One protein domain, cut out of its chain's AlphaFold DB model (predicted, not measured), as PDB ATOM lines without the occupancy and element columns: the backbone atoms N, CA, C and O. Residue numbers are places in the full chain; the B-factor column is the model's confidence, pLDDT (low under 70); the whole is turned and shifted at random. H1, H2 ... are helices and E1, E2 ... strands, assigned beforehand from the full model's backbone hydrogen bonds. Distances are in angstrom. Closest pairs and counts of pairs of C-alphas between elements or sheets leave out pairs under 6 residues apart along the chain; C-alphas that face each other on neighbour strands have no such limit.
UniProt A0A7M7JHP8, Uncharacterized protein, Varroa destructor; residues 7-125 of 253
ATOM      1  N   GLY A   7     -21.303  -1.525 -47.282       35.25
ATOM      2  CA  GLY A   7     -20.221  -2.424 -46.862       35.25
ATOM      3  C   GLY A   7     -19.103  -1.730 -46.078       35.25
ATOM      4  O   GLY A   7     -18.601  -2.291 -45.112       35.25
ATOM      5  N   ALA A   8     -18.748  -0.496 -46.446       42.41
ATOM      6  CA  ALA A   8     -17.628   0.222 -45.834       42.41
ATOM      7  C   ALA A   8     -17.920   0.685 -44.393       42.41
ATOM      8  O   ALA A   8     -17.043   0.607 -43.539       42.41
ATOM      9  N   GLU A   9     -19.158   1.099 -44.092       42.19
ATOM     10  CA  GLU A   9     -19.539   1.515 -42.732       42.19
ATOM     11  C   GLU A   9     -19.584   0.350 -41.734       42.19
ATOM     12  O   GLU A   9     -19.291   0.545 -40.556       42.19
ATOM     13  N   ASN A  10     -19.928  -0.862 -42.185       42.66
ATOM     14  CA  ASN A  10     -19.979  -2.038 -41.315       42.66
ATOM     15  C   ASN A  10     -18.593  -2.643 -41.054       42.66
ATOM     16  O   ASN A  10     -18.369  -3.139 -39.955       42.66
ATOM     17  N   VAL A  11     -17.665  -2.554 -42.013       45.06
ATOM     18  CA  VAL A  11     -16.266  -2.985 -41.831       45.06
ATOM     19  C   VAL A  11     -15.500  -1.989 -40.953       45.06
ATOM     20  O   VAL A  11     -14.836  -2.391 -40.006       45.06
ATOM     21  N   ALA A  12     -15.681  -0.679 -41.159       48.12
ATOM     22  CA  ALA A  12     -15.057   0.335 -40.304       48.12
ATOM     23  C   ALA A  12     -15.566   0.290 -38.849       48.12
ATOM     24  O   ALA A  12     -14.799   0.553 -37.925       48.12
ATOM     25  N   LYS A  13     -16.843  -0.068 -38.632       46.28
ATOM     26  CA  LYS A  13     -17.404  -0.282 -37.286       46.28
ATOM     27  C   LYS A  13     -16.962  -1.595 -36.636       46.28
ATOM     28  O   LYS A  13     -16.870  -1.632 -35.411       46.28
ATOM     29  N   SER A  14     -16.722  -2.663 -37.403       49.12
ATOM     30  CA  SER A  14     -16.191  -3.908 -36.832       49.12
ATOM     31  C   SER A  14     -14.727  -3.749 -36.435       49.12
ATOM     32  O   SER A  14     -14.378  -4.078 -35.307       49.12
ATOM     33  N   ASP A  15     -13.911  -3.130 -37.295       57.22
ATOM     34  CA  ASP A  15     -12.488  -2.884 -37.026       57.22
ATOM     35  C   ASP A  15     -12.283  -1.941 -35.825       57.22
ATOM     36  O   ASP A  15     -11.348  -2.121 -35.038       57.22
ATOM     37  N   SER A  16     -13.184  -0.965 -35.626       60.91
ATOM     38  CA  SER A  16     -13.152  -0.097 -34.442       60.91
ATOM     39  C   SER A  16     -13.508  -0.847 -33.157       60.91
ATOM     40  O   SER A  16     -12.879  -0.614 -32.127       60.91
ATOM     41  N   MET A  17     -14.483  -1.762 -33.208       65.56
ATOM     42  CA  MET A  17     -14.914  -2.527 -32.032       65.56
ATOM     43  C   MET A  17     -13.856  -3.557 -31.612       65.56
ATOM     44  O   MET A  17     -13.575  -3.700 -30.423       65.56
ATOM     45  N   ASP A  18     -13.210  -4.213 -32.578       76.44
ATOM     46  CA  ASP A  18     -12.133  -5.173 -32.318       76.44
ATOM     47  C   ASP A  18     -10.876  -4.480 -31.758       76.44
ATOM     48  O   ASP A  18     -10.258  -4.979 -30.812       76.44
ATOM     49  N   SER A  19     -10.545  -3.287 -32.266       77.62
ATOM     50  CA  SER A  19      -9.444  -2.460 -31.747       77.62
ATOM     51  C   SER A  19      -9.706  -1.973 -30.319       77.62
ATOM     52  O   SER A  19      -8.804  -2.005 -29.480       77.62
ATOM     53  N   GLU A  20     -10.940  -1.562 -30.014       78.06
ATOM     54  CA  GLU A  20     -11.365  -1.180 -28.663       78.06
ATOM     55  C   GLU A  20     -11.286  -2.356 -27.686       78.06
ATOM     56  O   GLU A  20     -10.707  -2.223 -26.604       78.06
ATOM     57  N   CYS A  21     -11.811  -3.523 -28.070       79.44
ATOM     58  CA  CYS A  21     -11.737  -4.731 -27.251       79.44
ATOM     59  C   CYS A  21     -10.290  -5.163 -26.996       79.44
ATOM     60  O   CYS A  21      -9.939  -5.492 -25.860       79.44
ATOM     61  N   PHE A  22      -9.430  -5.125 -28.017       84.19
ATOM     62  CA  PHE A  22      -8.015  -5.444 -27.855       84.19
ATOM     63  C   PHE A  22      -7.300  -4.431 -26.954       84.19
ATOM     64  O   PHE A  22      -6.597  -4.835 -26.029       84.19
ATOM     65  N   ALA A  23      -7.506  -3.125 -27.161       81.69
ATOM     66  CA  ALA A  23      -6.912  -2.077 -26.331       81.69
ATOM     67  C   ALA A  23      -7.325  -2.213 -24.854       81.69
ATOM     68  O   ALA A  23      -6.494  -2.084 -23.951       81.69
ATOM     69  N   GLN A  24      -8.591  -2.533 -24.586       77.31
ATOM     70  CA  GLN A  24      -9.067  -2.805 -23.229       77.31
ATOM     71  C   GLN A  24      -8.413  -4.056 -22.637       77.31
ATOM     72  O   GLN A  24      -7.950  -4.022 -21.497       77.31
ATOM     73  N   ALA A  25      -8.323  -5.143 -23.407       81.19
ATOM     74  CA  ALA A  25      -7.722  -6.390 -22.947       81.19
ATOM     75  C   ALA A  25      -6.224  -6.231 -22.645       81.19
ATOM     76  O   ALA A  25      -5.758  -6.641 -21.581       81.19
ATOM     77  N   ILE A  26      -5.469  -5.597 -23.548       84.06
ATOM     78  CA  ILE A  26      -4.012  -5.478 -23.435       84.06
ATOM     79  C   ILE A  26      -3.594  -4.518 -22.321       84.06
ATOM     80  O   ILE A  26      -2.525  -4.684 -21.743       84.06
ATOM     81  N   THR A  27      -4.425  -3.532 -21.978       79.88
ATOM     82  CA  THR A  27      -4.125  -2.556 -20.914       79.88
ATOM     83  C   THR A  27      -4.534  -3.039 -19.516       79.88
ATOM     84  O   THR A  27      -4.106  -2.479 -18.501       79.88
ATOM     85  N   GLN A  28      -5.323  -4.112 -19.424       75.31
ATOM     86  CA  GLN A  28      -5.868  -4.602 -18.162       75.31
ATOM     87  C   GLN A  28      -4.808  -5.272 -17.268       75.31
ATOM     88  O   GLN A  28      -3.969  -6.049 -17.713       75.31
ATOM     89  N   GLY A  29      -4.873  -5.010 -15.955       70.12
ATOM     90  CA  GLY A  29      -4.040  -5.694 -14.949       70.12
ATOM     91  C   GLY A  29      -2.570  -5.256 -14.918       70.12
ATOM     92  O   GLY A  29      -1.766  -5.853 -14.195       70.12
ATOM     93  N   ARG A  30      -2.222  -4.209 -15.670       77.56
ATOM     94  CA  ARG A  30      -0.871  -3.650 -15.766       77.56
ATOM     95  C   ARG A  30      -0.671  -2.458 -14.836       77.56
ATOM     96  O   ARG A  30      -1.602  -1.856 -14.317       77.56
ATOM     97  N   LYS A  31       0.593  -2.123 -14.598       75.38
ATOM     98  CA  LYS A  31       1.005  -1.020 -13.725       75.38
ATOM     99  C   LYS A  31       1.707   0.024 -14.569       75.38
ATOM    100  O   LYS A  31       2.614  -0.341 -15.307       75.38
ATOM    101  N   TYR A  32       1.365   1.294 -14.390       79.62
ATOM    102  CA  TYR A  32       1.881   2.367 -15.230       79.62
ATOM    103  C   TYR A  32       2.624   3.437 -14.419       79.62
ATOM    104  O   TYR A  32       2.294   3.758 -13.274       79.62
ATOM    105  N   ALA A  33       3.671   3.990 -15.009       78.50
ATOM    106  CA  ALA A  33       4.250   5.259 -14.603       78.50
ATOM    107  C   ALA A  33       3.643   6.366 -15.473       78.50
ATOM    108  O   ALA A  33       3.521   6.197 -16.686       78.50
ATOM    109  N   THR A  34       3.232   7.470 -14.849       76.62
ATOM    110  CA  THR A  34       2.545   8.572 -15.532       76.62
ATOM    111  C   THR A  34       3.499   9.735 -15.760       76.62
ATOM    112  O   THR A  34       4.118  10.237 -14.816       76.62
ATOM    113  N   PHE A  35       3.561  10.189 -17.005       81.56
ATOM    114  CA  PHE A  35       4.378  11.306 -17.451       81.56
ATOM    115  C   PHE A  35       3.529  12.315 -18.207       81.56
ATOM    116  O   PHE A  35       2.551  11.955 -18.863       81.56
ATOM    117  N   THR A  36       3.920  13.579 -18.127       80.75
ATOM    118  CA  THR A  36       3.244  14.674 -18.818       80.75
ATOM    119  C   THR A  36       4.246  15.636 -19.426       80.75
ATOM    120  O   THR A  36       5.326  15.840 -18.865       80.75
ATOM    121  N   SER A  37       3.863  16.261 -20.533       81.44
ATOM    122  CA  SER A  37       4.619  17.332 -21.172       81.44
ATOM    123  C   SER A  37       3.712  18.503 -21.533       81.44
ATOM    124  O   SER A  37       2.567  18.296 -21.934       81.44
ATOM    125  N   MET A  38       4.223  19.725 -21.367       77.69
ATOM    126  CA  MET A  38       3.536  20.966 -21.740       77.69
ATOM    127  C   MET A  38       3.981  21.383 -23.146       77.69
ATOM    128  O   MET A  38       5.180  21.405 -23.426       77.69
ATOM    129  N   GLY A  39       3.032  21.773 -23.991       65.38
ATOM    130  CA  GLY A  39       3.233  22.131 -25.394       65.38
ATOM    131  C   GLY A  39       2.650  21.101 -26.366       65.38
ATOM    132  O   GLY A  39       2.345  19.965 -25.999       65.38
ATOM    133  N   CYS A  40       2.491  21.513 -27.626       65.75
ATOM    134  CA  CYS A  40       2.099  20.614 -28.707       65.75
ATOM    135  C   CYS A  40       3.267  19.662 -28.996       65.75
ATOM    136  O   CYS A  40       4.291  20.089 -29.532       65.75
ATOM    137  N   THR A  41       3.130  18.396 -28.605       72.94
ATOM    138  CA  THR A  41       4.136  17.363 -28.871       72.94
ATOM    139  C   THR A  41       3.697  16.525 -30.058       72.94
ATOM    140  O   THR A  41       2.576  16.049 -30.062       72.94
ATOM    141  N   ASP A  42       4.542  16.347 -31.071       83.69
ATOM    142  CA  ASP A  42       4.247  15.430 -32.178       83.69
ATOM    143  C   ASP A  42       4.487  13.986 -31.714       83.69
ATOM    144  O   ASP A  42       5.604  13.461 -31.797       83.69
ATOM    145  N   LEU A  43       3.457  13.391 -31.103       86.56
ATOM    146  CA  LEU A  43       3.573  12.087 -30.459       86.56
ATOM    147  C   LEU A  43       3.770  10.957 -31.470       86.56
ATOM    148  O   LEU A  43       4.555  10.058 -31.187       86.56
ATOM    149  N   ASP A  44       3.148  11.023 -32.646       84.88
ATOM    150  CA  ASP A  44       3.280   9.990 -33.680       84.88
ATOM    151  C   ASP A  44       4.744   9.857 -34.130       84.88
ATOM    152  O   ASP A  44       5.334   8.771 -34.084       84.88
ATOM    153  N   ASN A  45       5.387  10.982 -34.464       83.88
ATOM    154  CA  ASN A  45       6.800  10.987 -34.849       83.88
ATOM    155  C   ASN A  45       7.719  10.586 -33.685       83.88
ATOM    156  O   ASN A  45       8.699   9.857 -33.879       83.88
ATOM    157  N   ALA A  46       7.403  11.021 -32.465       87.94
ATOM    158  CA  ALA A  46       8.196  10.674 -31.294       87.94
ATOM    159  C   ALA A  46       8.117   9.190 -30.934       87.94
ATOM    160  O   ALA A  46       9.139   8.590 -30.580       87.94
ATOM    161  N   LEU A  47       6.939   8.581 -31.047       91.19
ATOM    162  CA  LEU A  47       6.739   7.156 -30.816       91.19
ATOM    163  C   LEU A  47       7.407   6.327 -31.911       91.19
ATOM    164  O   LEU A  47       8.087   5.354 -31.585       91.19
ATOM    165  N   HIS A  48       7.319   6.746 -33.175       89.75
ATOM    166  CA  HIS A  48       8.041   6.100 -34.272       89.75
ATOM    167  C   HIS A  48       9.556   6.067 -34.020       89.75
ATOM    168  O   HIS A  48      10.163   4.994 -34.014       89.75
ATOM    169  N   TYR A  49      10.164   7.219 -33.716       87.62
ATOM    170  CA  TYR A  49      11.592   7.291 -33.396       87.62
ATOM    171  C   TYR A  49      11.944   6.462 -32.155       87.62
ATOM    172  O   TYR A  49      12.932   5.728 -32.143       87.62
ATOM    173  N   THR A  50      11.103   6.525 -31.120       89.75
ATOM    174  CA  THR A  50      11.311   5.751 -29.893       89.75
ATOM    175  C   THR A  50      11.348   4.252 -30.182       89.75
ATOM    176  O   THR A  50      12.243   3.565 -29.693       89.75
ATOM    177  N   ARG A  51      10.438   3.744 -31.023       91.12
ATOM    178  CA  ARG A  51      10.408   2.335 -31.445       91.12
ATOM    179  C   ARG A  51      11.687   1.922 -32.164       91.12
ATOM    180  O   ARG A  51      12.272   0.906 -31.796       91.12
ATOM    181  N   MET A  52      12.135   2.714 -33.140       90.12
ATOM    182  CA  MET A  52      13.361   2.420 -33.892       90.12
ATOM    183  C   MET A  52      14.571   2.297 -32.965       90.12
ATOM    184  O   MET A  52      15.303   1.311 -33.013       90.12
ATOM    185  N   VAL A  53      14.749   3.256 -32.055       89.12
ATOM    186  CA  VAL A  53      15.900   3.234 -31.143       89.12
ATOM    187  C   VAL A  53      15.773   2.119 -30.099       89.12
ATOM    188  O   VAL A  53      16.778   1.524 -29.711       89.12
ATOM    189  N   LEU A  54      14.561   1.785 -29.641       90.06
ATOM    190  CA  LEU A  54      14.347   0.637 -28.751       90.06
ATOM    191  C   LEU A  54      14.667  -0.699 -29.437       90.06
ATOM    192  O   LEU A  54      15.239  -1.579 -28.790       90.06
ATOM    193  N   HIS A  55      14.350  -0.847 -30.724       90.75
ATOM    194  CA  HIS A  55      14.760  -2.008 -31.516       90.75
ATOM    195  C   HIS A  55      16.291  -2.129 -31.548       90.75
ATOM    196  O   HIS A  55      16.841  -3.148 -31.126       90.75
ATOM    197  N   GLU A  56      16.984  -1.055 -31.938       88.50
ATOM    198  CA  GLU A  56      18.445  -1.047 -32.080       88.50
ATOM    199  C   GLU A  56      19.190  -1.232 -30.749       88.50
ATOM    200  O   GLU A  56      20.136  -2.015 -30.659       88.50
ATOM    201  N   ALA A  57      18.782  -0.511 -29.700       87.69
ATOM    202  CA  ALA A  57      19.527  -0.447 -28.443       87.69
ATOM    203  C   ALA A  57      19.086  -1.494 -27.404       87.69
ATOM    204  O   ALA A  57      19.863  -1.821 -26.505       87.69
ATOM    205  N   TYR A  58      17.856  -2.012 -27.502       87.62
ATOM    206  CA  TYR A  58      17.258  -2.884 -26.479       87.62
ATOM    207  C   TYR A  58      16.626  -4.166 -27.032       87.62
ATOM    208  O   TYR A  58      16.006  -4.900 -26.259       87.62
ATOM    209  N   GLN A  59      16.829  -4.477 -28.319       90.31
ATOM    210  CA  GLN A  59      16.386  -5.725 -28.959       90.31
ATOM    211  C   GLN A  59      14.866  -5.939 -28.904       90.31
ATOM    212  O   GLN A  59      14.390  -7.073 -28.854       90.31
ATOM    213  N   PHE A  60      14.089  -4.856 -28.891       92.25
ATOM    214  CA  PHE A  60      12.656  -4.964 -29.150       92.25
ATOM    215  C   PHE A  60      12.420  -5.450 -30.583       92.25
ATOM    216  O   PHE A  60      13.263  -5.248 -31.456       92.25
ATOM    217  N   ALA A  61      11.288  -6.094 -30.835       91.56
ATOM    218  CA  ALA A  61      10.869  -6.428 -32.187       91.56
ATOM    219  C   ALA A  61      10.711  -5.145 -33.020       91.56
ATOM    220  O   ALA A  61      10.304  -4.101 -32.508       91.56
ATOM    221  N   GLU A  62      11.044  -5.234 -34.307       86.81
ATOM    222  CA  GLU A  62      10.827  -4.142 -35.265       86.81
ATOM    223  C   GLU A  62       9.322  -3.857 -35.429       86.81
ATOM    224  O   GLU A  62       8.869  -2.708 -35.457       86.81
ATOM    225  N   GLU A  63       8.530  -4.930 -35.452       86.44
ATOM    226  CA  GLU A  63       7.077  -4.869 -35.459       86.44
ATOM    227  C   GLU A  63       6.554  -4.503 -34.062       86.44
ATOM    228  O   GLU A  63       6.823  -5.177 -33.068       86.44
ATOM    229  N   ALA A  64       5.775  -3.424 -33.995       90.19
ATOM    230  CA  ALA A  64       5.005  -3.035 -32.819       90.19
ATOM    231  C   ALA A  64       3.567  -2.754 -33.255       90.19
ATOM    232  O   ALA A  64       3.334  -2.298 -34.380       90.19
ATOM    233  N   THR A  65       2.611  -3.016 -32.369       91.62
ATOM    234  CA  THR A  65       1.193  -2.755 -32.638       91.62
ATOM    235  C   THR A  65       0.851  -1.357 -32.154       91.62
ATOM    236  O   THR A  65       1.111  -1.026 -31.001       91.62
ATOM    237  N   GLU A  66       0.257  -0.543 -33.018       91.50
ATOM    238  CA  GLU A  66      -0.181   0.809 -32.687       91.50
ATOM    239  C   GLU A  66      -1.667   0.947 -33.004       91.50
ATOM    240  O   GLU A  66      -2.102   0.622 -34.109       91.50
ATOM    241  N   LEU A  67      -2.449   1.380 -32.017       89.31
ATOM    242  CA  LEU A  67      -3.900   1.498 -32.116       89.31
ATOM    243  C   LEU A  67      -4.334   2.897 -31.701       89.31
ATOM    244  O   LEU A  67      -3.916   3.397 -30.659       89.31
ATOM    245  N   GLN A  68      -5.222   3.494 -32.486       87.69
ATOM    246  CA  GLN A  68      -5.838   4.783 -32.184       87.69
ATOM    247  C   GLN A  68      -7.236   4.531 -31.619       87.69
ATOM    248  O   GLN A  68      -8.156   4.183 -32.359       87.69
ATOM    249  N   VAL A  69      -7.400   4.666 -30.302       82.75
ATOM    250  CA  VAL A  69      -8.652   4.334 -29.605       82.75
ATOM    251  C   VAL A  69      -9.038   5.449 -28.646       82.75
ATOM    252  O   VAL A  69      -8.269   5.833 -27.768       82.75
ATOM    253  N   GLY A  70     -10.248   5.986 -28.810       73.94
ATOM    254  CA  GLY A  70     -10.783   7.020 -27.919       73.94
ATOM    255  C   GLY A  70      -9.989   8.333 -27.904       73.94
ATOM    256  O   GLY A  70     -10.144   9.100 -26.957       73.94
ATOM    257  N   GLY A  71      -9.157   8.593 -28.923       78.44
ATOM    258  CA  GLY A  71      -8.221   9.726 -28.989       78.44
ATOM    259  C   GLY A  71      -6.851   9.449 -28.357       78.44
ATOM    260  O   GLY A  71      -5.993  10.326 -28.368       78.44
ATOM    261  N   CYS A  72      -6.641   8.254 -27.806       85.81
ATOM    262  CA  CYS A  72      -5.354   7.793 -27.304       85.81
ATOM    263  C   CYS A  72      -4.635   6.918 -28.334       85.81
ATOM    264  O   CYS A  72      -5.263   6.147 -29.057       85.81
ATOM    265  N   ILE A  73      -3.309   6.974 -28.294       91.12
ATOM    266  CA  ILE A  73      -2.402   6.075 -28.999       91.12
ATOM    267  C   ILE A  73      -2.021   4.958 -28.026       91.12
ATOM    268  O   ILE A  73      -1.386   5.214 -27.001       91.12
ATOM    269  N   VAL A  74      -2.410   3.722 -28.319       91.12
ATOM    270  CA  VAL A  74      -1.983   2.533 -27.575       91.12
ATOM    271  C   VAL A  74      -0.880   1.853 -28.370       91.12
ATOM    272  O   VAL A  74      -1.130   1.288 -29.432       91.12
ATOM    273  N   LEU A  75       0.339   1.907 -27.842       93.31
ATOM    274  CA  LEU A  75       1.518   1.283 -28.426       93.31
ATOM    275  C   LEU A  75       1.881   0.020 -27.641       93.31
ATOM    276  O   LEU A  75       2.145   0.078 -26.438       93.31
ATOM    277  N   VAL A  76       1.929  -1.114 -28.336       93.56
ATOM    278  CA  VAL A  76       2.352  -2.412 -27.804       93.56
ATOM    279  C   VAL A  76       3.700  -2.775 -28.409       93.56
ATOM    280  O   VAL A  76       3.817  -3.031 -29.607       93.56
ATOM    281  N   LEU A  77       4.720  -2.778 -27.560       93.75
ATOM    282  CA  LEU A  77       6.086  -3.162 -27.881       93.75
ATOM    283  C   LEU A  77       6.301  -4.627 -27.502       93.75
ATOM    284  O   LEU A  77       5.898  -5.053 -26.419       93.75
ATOM    285  N   TYR A  78       7.001  -5.374 -28.350       93.38
ATOM    286  CA  TYR A  78       7.309  -6.781 -28.101       93.38
ATOM    287  C   TYR A  78       8.803  -6.966 -27.884       93.38
ATOM    288  O   TYR A  78       9.620  -6.410 -28.617       93.38
ATOM    289  N   ARG A  79       9.175  -7.759 -26.884       91.50
ATOM    290  CA  ARG A  79      10.551  -8.221 -26.698       91.50
ATOM    291  C   ARG A  79      10.521  -9.647 -26.182       91.50
ATOM    292  O   ARG A  79       9.872  -9.932 -25.175       91.50
ATOM    293  N   ASP A  80      11.233 -10.529 -26.875       87.75
ATOM    294  CA  ASP A  80      11.165 -11.973 -26.666       87.75
ATOM    295  C   ASP A  80       9.712 -12.479 -26.792       87.75
ATOM    296  O   ASP A  80       9.124 -12.411 -27.867       87.75
ATOM    297  N   PHE A  81       9.118 -12.938 -25.686       86.25
ATOM    298  CA  PHE A  81       7.719 -13.374 -25.585       86.25
ATOM    299  C   PHE A  81       6.864 -12.438 -24.719       86.25
ATOM    300  O   PHE A  81       5.760 -12.802 -24.322       86.25
ATOM    301  N   ASN A  82       7.397 -11.267 -24.362       89.50
ATOM    302  CA  ASN A  82       6.741 -10.323 -23.468       89.50
ATOM    303  C   ASN A  82       6.206  -9.114 -24.237       89.50
ATOM    304  O   ASN A  82       6.834  -8.610 -25.171       89.50
ATOM    305  N   GLU A  83       5.064  -8.627 -23.769       90.50
ATOM    306  CA  GLU A  83       4.361  -7.468 -24.307       90.50
ATOM    307  C   GLU A  83       4.462  -6.315 -23.316       90.50
ATOM    308  O   GLU A  83       4.194  -6.483 -22.120       90.50
ATOM    309  N   TYR A  84       4.778  -5.131 -23.819       91.50
ATOM    310  CA  TYR A  84       4.927  -3.914 -23.035       91.50
ATOM    311  C   TYR A  84       4.051  -2.824 -23.628       91.50
ATOM    312  O   TYR A  84       4.003  -2.662 -24.844       91.50
ATOM    313  N   VAL A  85       3.360  -2.071 -22.776       91.31
ATOM    314  CA  VAL A  85       2.322  -1.142 -23.234       91.31
ATOM    315  C   VAL A  85       2.669   0.293 -22.870       91.31
ATOM    316  O   VAL A  85       3.021   0.602 -21.729       91.31
ATOM    317  N   MET A  86       2.510   1.185 -23.839       92.12
ATOM    318  CA  MET A  86       2.493   2.628 -23.644       92.12
ATOM    319  C   MET A  86       1.141   3.167 -24.113       92.12
ATOM    320  O   MET A  86       0.664   2.799 -25.181       92.12
ATOM    321  N   ILE A  87       0.518   4.026 -23.313       90.50
ATOM    322  CA  ILE A  87      -0.710   4.736 -23.676       90.50
ATOM    323  C   ILE A  87      -0.366   6.214 -23.719       90.50
ATOM    324  O   ILE A  87       0.051   6.776 -22.707       90.50
ATOM    325  N   CYS A  88      -0.536   6.844 -24.869       90.25
ATOM    326  CA  CYS A  88      -0.249   8.254 -25.065       90.25
ATOM    327  C   CYS A  88      -1.526   9.002 -25.438       90.25
ATOM    328  O   CYS A  88      -2.396   8.482 -26.131       90.25
ATOM    329  N   TYR A  89      -1.647  10.234 -24.967       87.50
ATOM    330  CA  TYR A  89      -2.703  11.152 -25.365       87.50
ATOM    331  C   TYR A  89      -2.076  12.500 -25.680       87.50
ATOM    332  O   TYR A  89      -1.316  13.036 -24.868       87.50
ATOM    333  N   GLN A  90      -2.408  13.031 -26.851       86.19
ATOM    334  CA  GLN A  90      -1.973  14.344 -27.293       86.19
ATOM    335  C   GLN A  90      -3.149  15.309 -27.242       86.19
ATOM    336  O   GLN A  90      -4.190  15.068 -27.850       86.19
ATOM    337  N   ASP A  91      -2.950  16.436 -26.572       79.38
ATOM    338  CA  ASP A  91      -3.827  17.593 -26.687       79.38
ATOM    339  C   ASP A  91      -3.015  18.822 -27.116       79.38
ATOM    340  O   ASP A  91      -1.783  18.784 -27.172       79.38
ATOM    341  N   LYS A  92      -3.696  19.932 -27.415       76.69
ATOM    342  CA  LYS A  92      -3.077  21.172 -27.908       76.69
ATOM    343  C   LYS A  92      -2.039  21.746 -26.950       76.69
ATOM    344  O   LYS A  92      -1.055  22.332 -27.391       76.69
ATOM    345  N   GLU A  93      -2.287  21.609 -25.653       74.94
ATOM    346  CA  GLU A  93      -1.466  22.224 -24.613       74.94
ATOM    347  C   GLU A  93      -0.694  21.205 -23.786       74.94
ATOM    348  O   GLU A  93       0.374  21.536 -23.274       74.94
ATOM    349  N   ILE A  94      -1.233  19.996 -23.604       78.06
ATOM    350  CA  ILE A  94      -0.691  19.017 -22.662       78.06
ATOM    351  C   ILE A  94      -0.785  17.620 -23.244       78.06
ATOM    352  O   ILE A  94      -1.849  17.165 -23.664       78.06
ATOM    353  N   SER A  95       0.345  16.927 -23.210       85.69
ATOM    354  CA  SER A  95       0.466  15.536 -23.629       85.69
ATOM    355  C   SER A  95       0.713  14.645 -22.416       85.69
ATOM    356  O   SER A  95       1.399  15.040 -21.471       85.69
ATOM    357  N   VAL A  96       0.128  13.451 -22.425       84.38
ATOM    358  CA  VAL A  96       0.162  12.495 -21.310       84.38
ATOM    359  C   VAL A  96       0.656  11.150 -21.825       84.38
ATOM    360  O   VAL A  96       0.259  10.718 -22.904       84.38
ATOM    361  N   ALA A  97       1.498  10.476 -21.045       87.69
ATOM    362  CA  ALA A  97       1.957   9.120 -21.317       87.69
ATOM    363  C   ALA A  97       1.836   8.246 -20.062       87.69
ATOM    364  O   ALA A  97       2.326   8.598 -18.987       87.69
ATOM    365  N   LEU A  98       1.206   7.084 -20.208       86.81
ATOM    366  CA  LEU A  98       1.225   5.988 -19.249       86.81
ATOM    367  C   LEU A  98       2.152   4.902 -19.792       86.81
ATOM    368  O   LEU A  98       1.874   4.310 -20.830       86.81
ATOM    369  N   ILE A  99       3.254   4.634 -19.096       88.12
ATOM    370  CA  ILE A  99       4.287   3.683 -19.529       88.12
ATOM    371  C   ILE A  99       4.288   2.484 -18.584       88.12
ATOM    372  O   ILE A  99       4.385   2.672 -17.370       88.12
ATOM    373  N   ASP A 100       4.173   1.264 -19.113       88.38
ATOM    374  CA  ASP A 100       4.213   0.036 -18.312       88.38
ATOM    375  C   ASP A 100       5.489  -0.001 -17.449       88.38
ATOM    376  O   ASP A 100       6.606   0.136 -17.945       88.38
ATOM    377  N   VAL A 101       5.344  -0.185 -16.134       82.81
ATOM    378  CA  VAL A 101       6.482  -0.200 -15.198       82.81
ATOM    379  C   VAL A 101       7.447  -1.354 -15.441       82.81
ATOM    380  O   VAL A 101       8.577  -1.308 -14.964       82.81
ATOM    381  N   THR A 102       7.016  -2.393 -16.154       85.44
ATOM    382  CA  THR A 102       7.886  -3.502 -16.563       85.44
ATOM    383  C   THR A 102       8.903  -3.095 -17.631       85.44
ATOM    384  O   THR A 102       9.858  -3.836 -17.851       85.44
ATOM    385  N   LEU A 103       8.759  -1.907 -18.234       85.44
ATOM    386  CA  LEU A 103       9.778  -1.304 -19.094       85.44
ATOM    387  C   LEU A 103      10.996  -0.787 -18.313       85.44
ATOM    388  O   LEU A 103      11.999  -0.469 -18.948       85.44
ATOM    389  N   ASP A 104      10.973  -0.716 -16.973       78.56
ATOM    390  CA  ASP A 104      12.195  -0.508 -16.178       78.56
ATOM    391  C   ASP A 104      13.203  -1.644 -16.486       78.56
ATOM    392  O   ASP A 104      12.837  -2.818 -16.397       78.56
ATOM    393  N   PRO A 105      14.477  -1.353 -16.828       79.75
ATOM    394  CA  PRO A 105      15.197  -0.084 -16.646       79.75
ATOM    395  C   PRO A 105      15.209   0.872 -17.859       79.75
ATOM    396  O   PRO A 105      15.868   1.908 -17.809       79.75
ATOM    397  N   CYS A 106      14.515   0.563 -18.953       84.38
ATOM    398  CA  CYS A 106      14.513   1.359 -20.189       84.38
ATOM    399  C   CYS A 106      13.723   2.672 -20.064       84.38
ATOM    400  O   CYS A 106      13.801   3.520 -20.948       84.38
ATOM    401  N   MET A 107      12.964   2.862 -18.983       84.31
ATOM    402  CA  MET A 107      12.048   3.991 -18.814       84.31
ATOM    403  C   MET A 107      12.738   5.353 -18.921       84.31
ATOM    404  O   MET A 107      12.300   6.196 -19.697       84.31
ATOM    405  N   ASP A 108      13.864   5.552 -18.230       84.00
ATOM    406  CA  ASP A 108      14.631   6.806 -18.311       84.00
ATOM    407  C   ASP A 108      15.118   7.092 -19.738       84.00
ATOM    408  O   ASP A 108      15.251   8.246 -20.148       84.00
ATOM    409  N   PHE A 109      15.396   6.037 -20.506       87.12
ATOM    410  CA  PHE A 109      15.803   6.155 -21.896       87.12
ATOM    411  C   PHE A 109      14.619   6.506 -22.802       87.12
ATOM    412  O   PHE A 109      14.740   7.425 -23.606       87.12
ATOM    413  N   ILE A 110      13.460   5.871 -22.607       89.75
ATOM    414  CA  ILE A 110      12.210   6.215 -23.303       89.75
ATOM    415  C   ILE A 110      11.871   7.694 -23.089       89.75
ATOM    416  O   ILE A 110      11.626   8.413 -24.051       89.75
ATOM    417  N   ILE A 111      11.949   8.188 -21.852       87.75
ATOM    418  CA  ILE A 111      11.696   9.605 -21.553       87.75
ATOM    419  C   ILE A 111      12.710  10.526 -22.247       87.75
ATOM    420  O   ILE A 111      12.330  11.571 -22.771       87.75
ATOM    421  N   LYS A 112      13.993  10.149 -22.317       87.19
ATOM    422  CA  LYS A 112      14.999  10.918 -23.075       87.19
ATOM    423  C   LYS A 112      14.696  10.964 -24.573       87.19
ATOM    424  O   LYS A 112      14.900  12.014 -25.187       87.19
ATOM    425  N   LEU A 113      14.231   9.857 -25.148       88.75
ATOM    426  CA  LEU A 113      13.845   9.783 -26.557       88.75
ATOM    427  C   LEU A 113      12.623  10.650 -26.838       88.75
ATOM    428  O   LEU A 113      12.680  11.461 -27.757       88.75
ATOM    429  N   LEU A 114      11.589  10.569 -25.995       88.25
ATOM    430  CA  LEU A 114      10.424  11.449 -26.078       88.25
ATOM    431  C   LEU A 114      10.845  12.920 -25.987       88.25
ATOM    432  O   LEU A 114      10.498  13.695 -26.866       88.25
ATOM    433  N   ASN A 115      11.687  13.289 -25.015       85.38
ATOM    434  CA  ASN A 115      12.191  14.662 -24.883       85.38
ATOM    435  C   ASN A 115      12.922  15.158 -26.135       85.38
ATOM    436  O   ASN A 115      12.782  16.316 -26.527       85.38
ATOM    437  N   THR A 116      13.726  14.286 -26.742       83.75
ATOM    438  CA  THR A 116      14.537  14.623 -27.916       83.75
ATOM    439  C   THR A 116      13.667  14.743 -29.162       83.75
ATOM    440  O   THR A 116      13.833  15.685 -29.928       83.75
ATOM    441  N   ALA A 117      12.725  13.819 -29.351       83.56
ATOM    442  CA  ALA A 117      11.872  13.785 -30.529       83.56
ATOM    443  C   ALA A 117      10.775  14.858 -30.496       83.56
ATOM    444  O   ALA A 117      10.484  15.461 -31.523       83.56
ATOM    445  N   THR A 118      10.200  15.152 -29.324       82.25
ATOM    446  CA  THR A 118       9.142  16.167 -29.189       82.25
ATOM    447  C   THR A 118       9.672  17.562 -28.868       82.25
ATOM    448  O   THR A 118       8.871  18.483 -28.718       82.25
ATOM    449  N   LEU A 119      10.987  17.727 -28.667       79.69
ATOM    450  CA  LEU A 119      11.610  18.965 -28.172       79.69
ATOM    451  C   LEU A 119      10.894  19.552 -26.938       79.69
ATOM    452  O   LEU A 119      10.838  20.768 -26.753       79.69
ATOM    453  N   SER A 120      10.318  18.686 -26.103       79.44
ATOM    454  CA  SER A 120       9.481  19.070 -24.962       79.44
ATOM    455  C   SER A 120       9.939  18.350 -23.705       79.44
ATOM    456  O   SER A 120      10.545  17.285 -23.780       79.44
ATOM    457  N   LEU A 121       9.682  18.933 -22.535       80.94
ATOM    458  CA  LEU A 121      10.079  18.329 -21.267       80.94
ATOM    459  C   LEU A 121       8.980  17.379 -20.782       80.94
ATOM    460  O   LEU A 121       7.905  17.822 -20.380       80.94
ATOM    461  N   TRP A 122       9.253  16.083 -20.811       83.00
ATOM    462  CA  TRP A 122       8.446  15.038 -20.197       83.00
ATOM    463  C   TRP A 122       8.917  14.823 -18.764       83.00
ATOM    464  O   TRP A 122      10.050  14.405 -18.510       83.00
ATOM    465  N   GLY A 123       8.036  15.132 -17.818       76.19
ATOM    466  CA  GLY A 123       8.271  14.962 -16.389       76.19
ATOM    467  C   GLY A 123       7.281  13.980 -15.766       76.19
ATOM    468  O   GLY A 123       6.189  13.787 -16.306       76.19
ATOM    469  N   PRO A 124       7.632  13.347 -14.633       70.94
ATOM    470  CA  PRO A 124       6.664  12.575 -13.866       70.94
ATOM    471  C   PRO A 124       5.544  13.496 -13.367       70.94
ATOM    472  O   PRO A 124       5.801  14.631 -12.964       70.94
ATOM    473  N   LEU A 125       4.307  12.996 -13.349       64.38
ATOM    474  CA  LEU A 125       3.174  13.768 -12.837       64.38
ATOM    475  C   LEU A 125       3.370  14.075 -11.339       64.38
ATOM    476  O   LEU A 125       3.621  13.168 -10.539       64.38
TER     477      LEU A 125
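This is residues 7 to 125 of the 253 residues of an uncharacterized protein of Varroa destructor (UniProt A0A7M7JHP8). A twisted sheet of six strands has H2 and H3 packed over one face, while the long helix H1 crosses the other face near the E2 edge and sticks out with residues 7 to 15. The printed part has 119 residues, mixed in class, with three named helices and six named strands in the order H1 E1 H2 E2 E3 E4 E5 H3 E6. The sheet, ordered E2 E3 E4 E5 E1 E6, is antiparallel. The whole is compact, with a radius of gyration of the C-alphas of 14.5 A and spans of 44 by 36 by 25 A.

E2 (residues 65 to 69), E3 (72 to 79), E4 (82 to 90) and E5 (94 to 100) form a meander, a row of hairpins; within hydrogen-bond range are N 67 and O 74, 2.9 A, N 75 and O 86, 2.8 A, and N 87 and O 98, 2.8 A. E1 (31 to 38) neighbours E5, with N 35 and O 97 at 2.8 A, and edge strand E6 (122 to 124), with N 36 and O 123 at 2.9 A. H2 (43 to 58) runs along the strands, over E3. H3 (107 to 117), over E1, touches H2 at Ala 117 and Ala 46, C-alphas 4.9 A apart, through H2's residues 45 to 50 alone, at a steep tilt of 49 degrees, opposite ways. E5, H3 and E6 make a split strand-helix-strand unit, E1 between its strands, with a right-handed crossover. H1 (7 to 27), on the opposite face, completes three layers; its closest C-alpha pair with E2 is Glu 20 and Val 69, 6.2 A. Every O i to N i+4 pair is within hydrogen-bond range in H1, H2 and H3.

E4 is 26.4 A long, E1 23.5 A, H1 30.5 A and H2 20.7 A. H1 begins at C-alpha 7 (-20.221, -2.424, -46.862); E6 ends at C-alpha 124 (6.664, 12.575, -13.866).

The C-alphas farthest apart, Gly 7 and Pro 105, are 46.6 A apart. The printed part has no cut and no long link. Residues 7 to 17, 39 to 40 and 125 have pLDDT under 70.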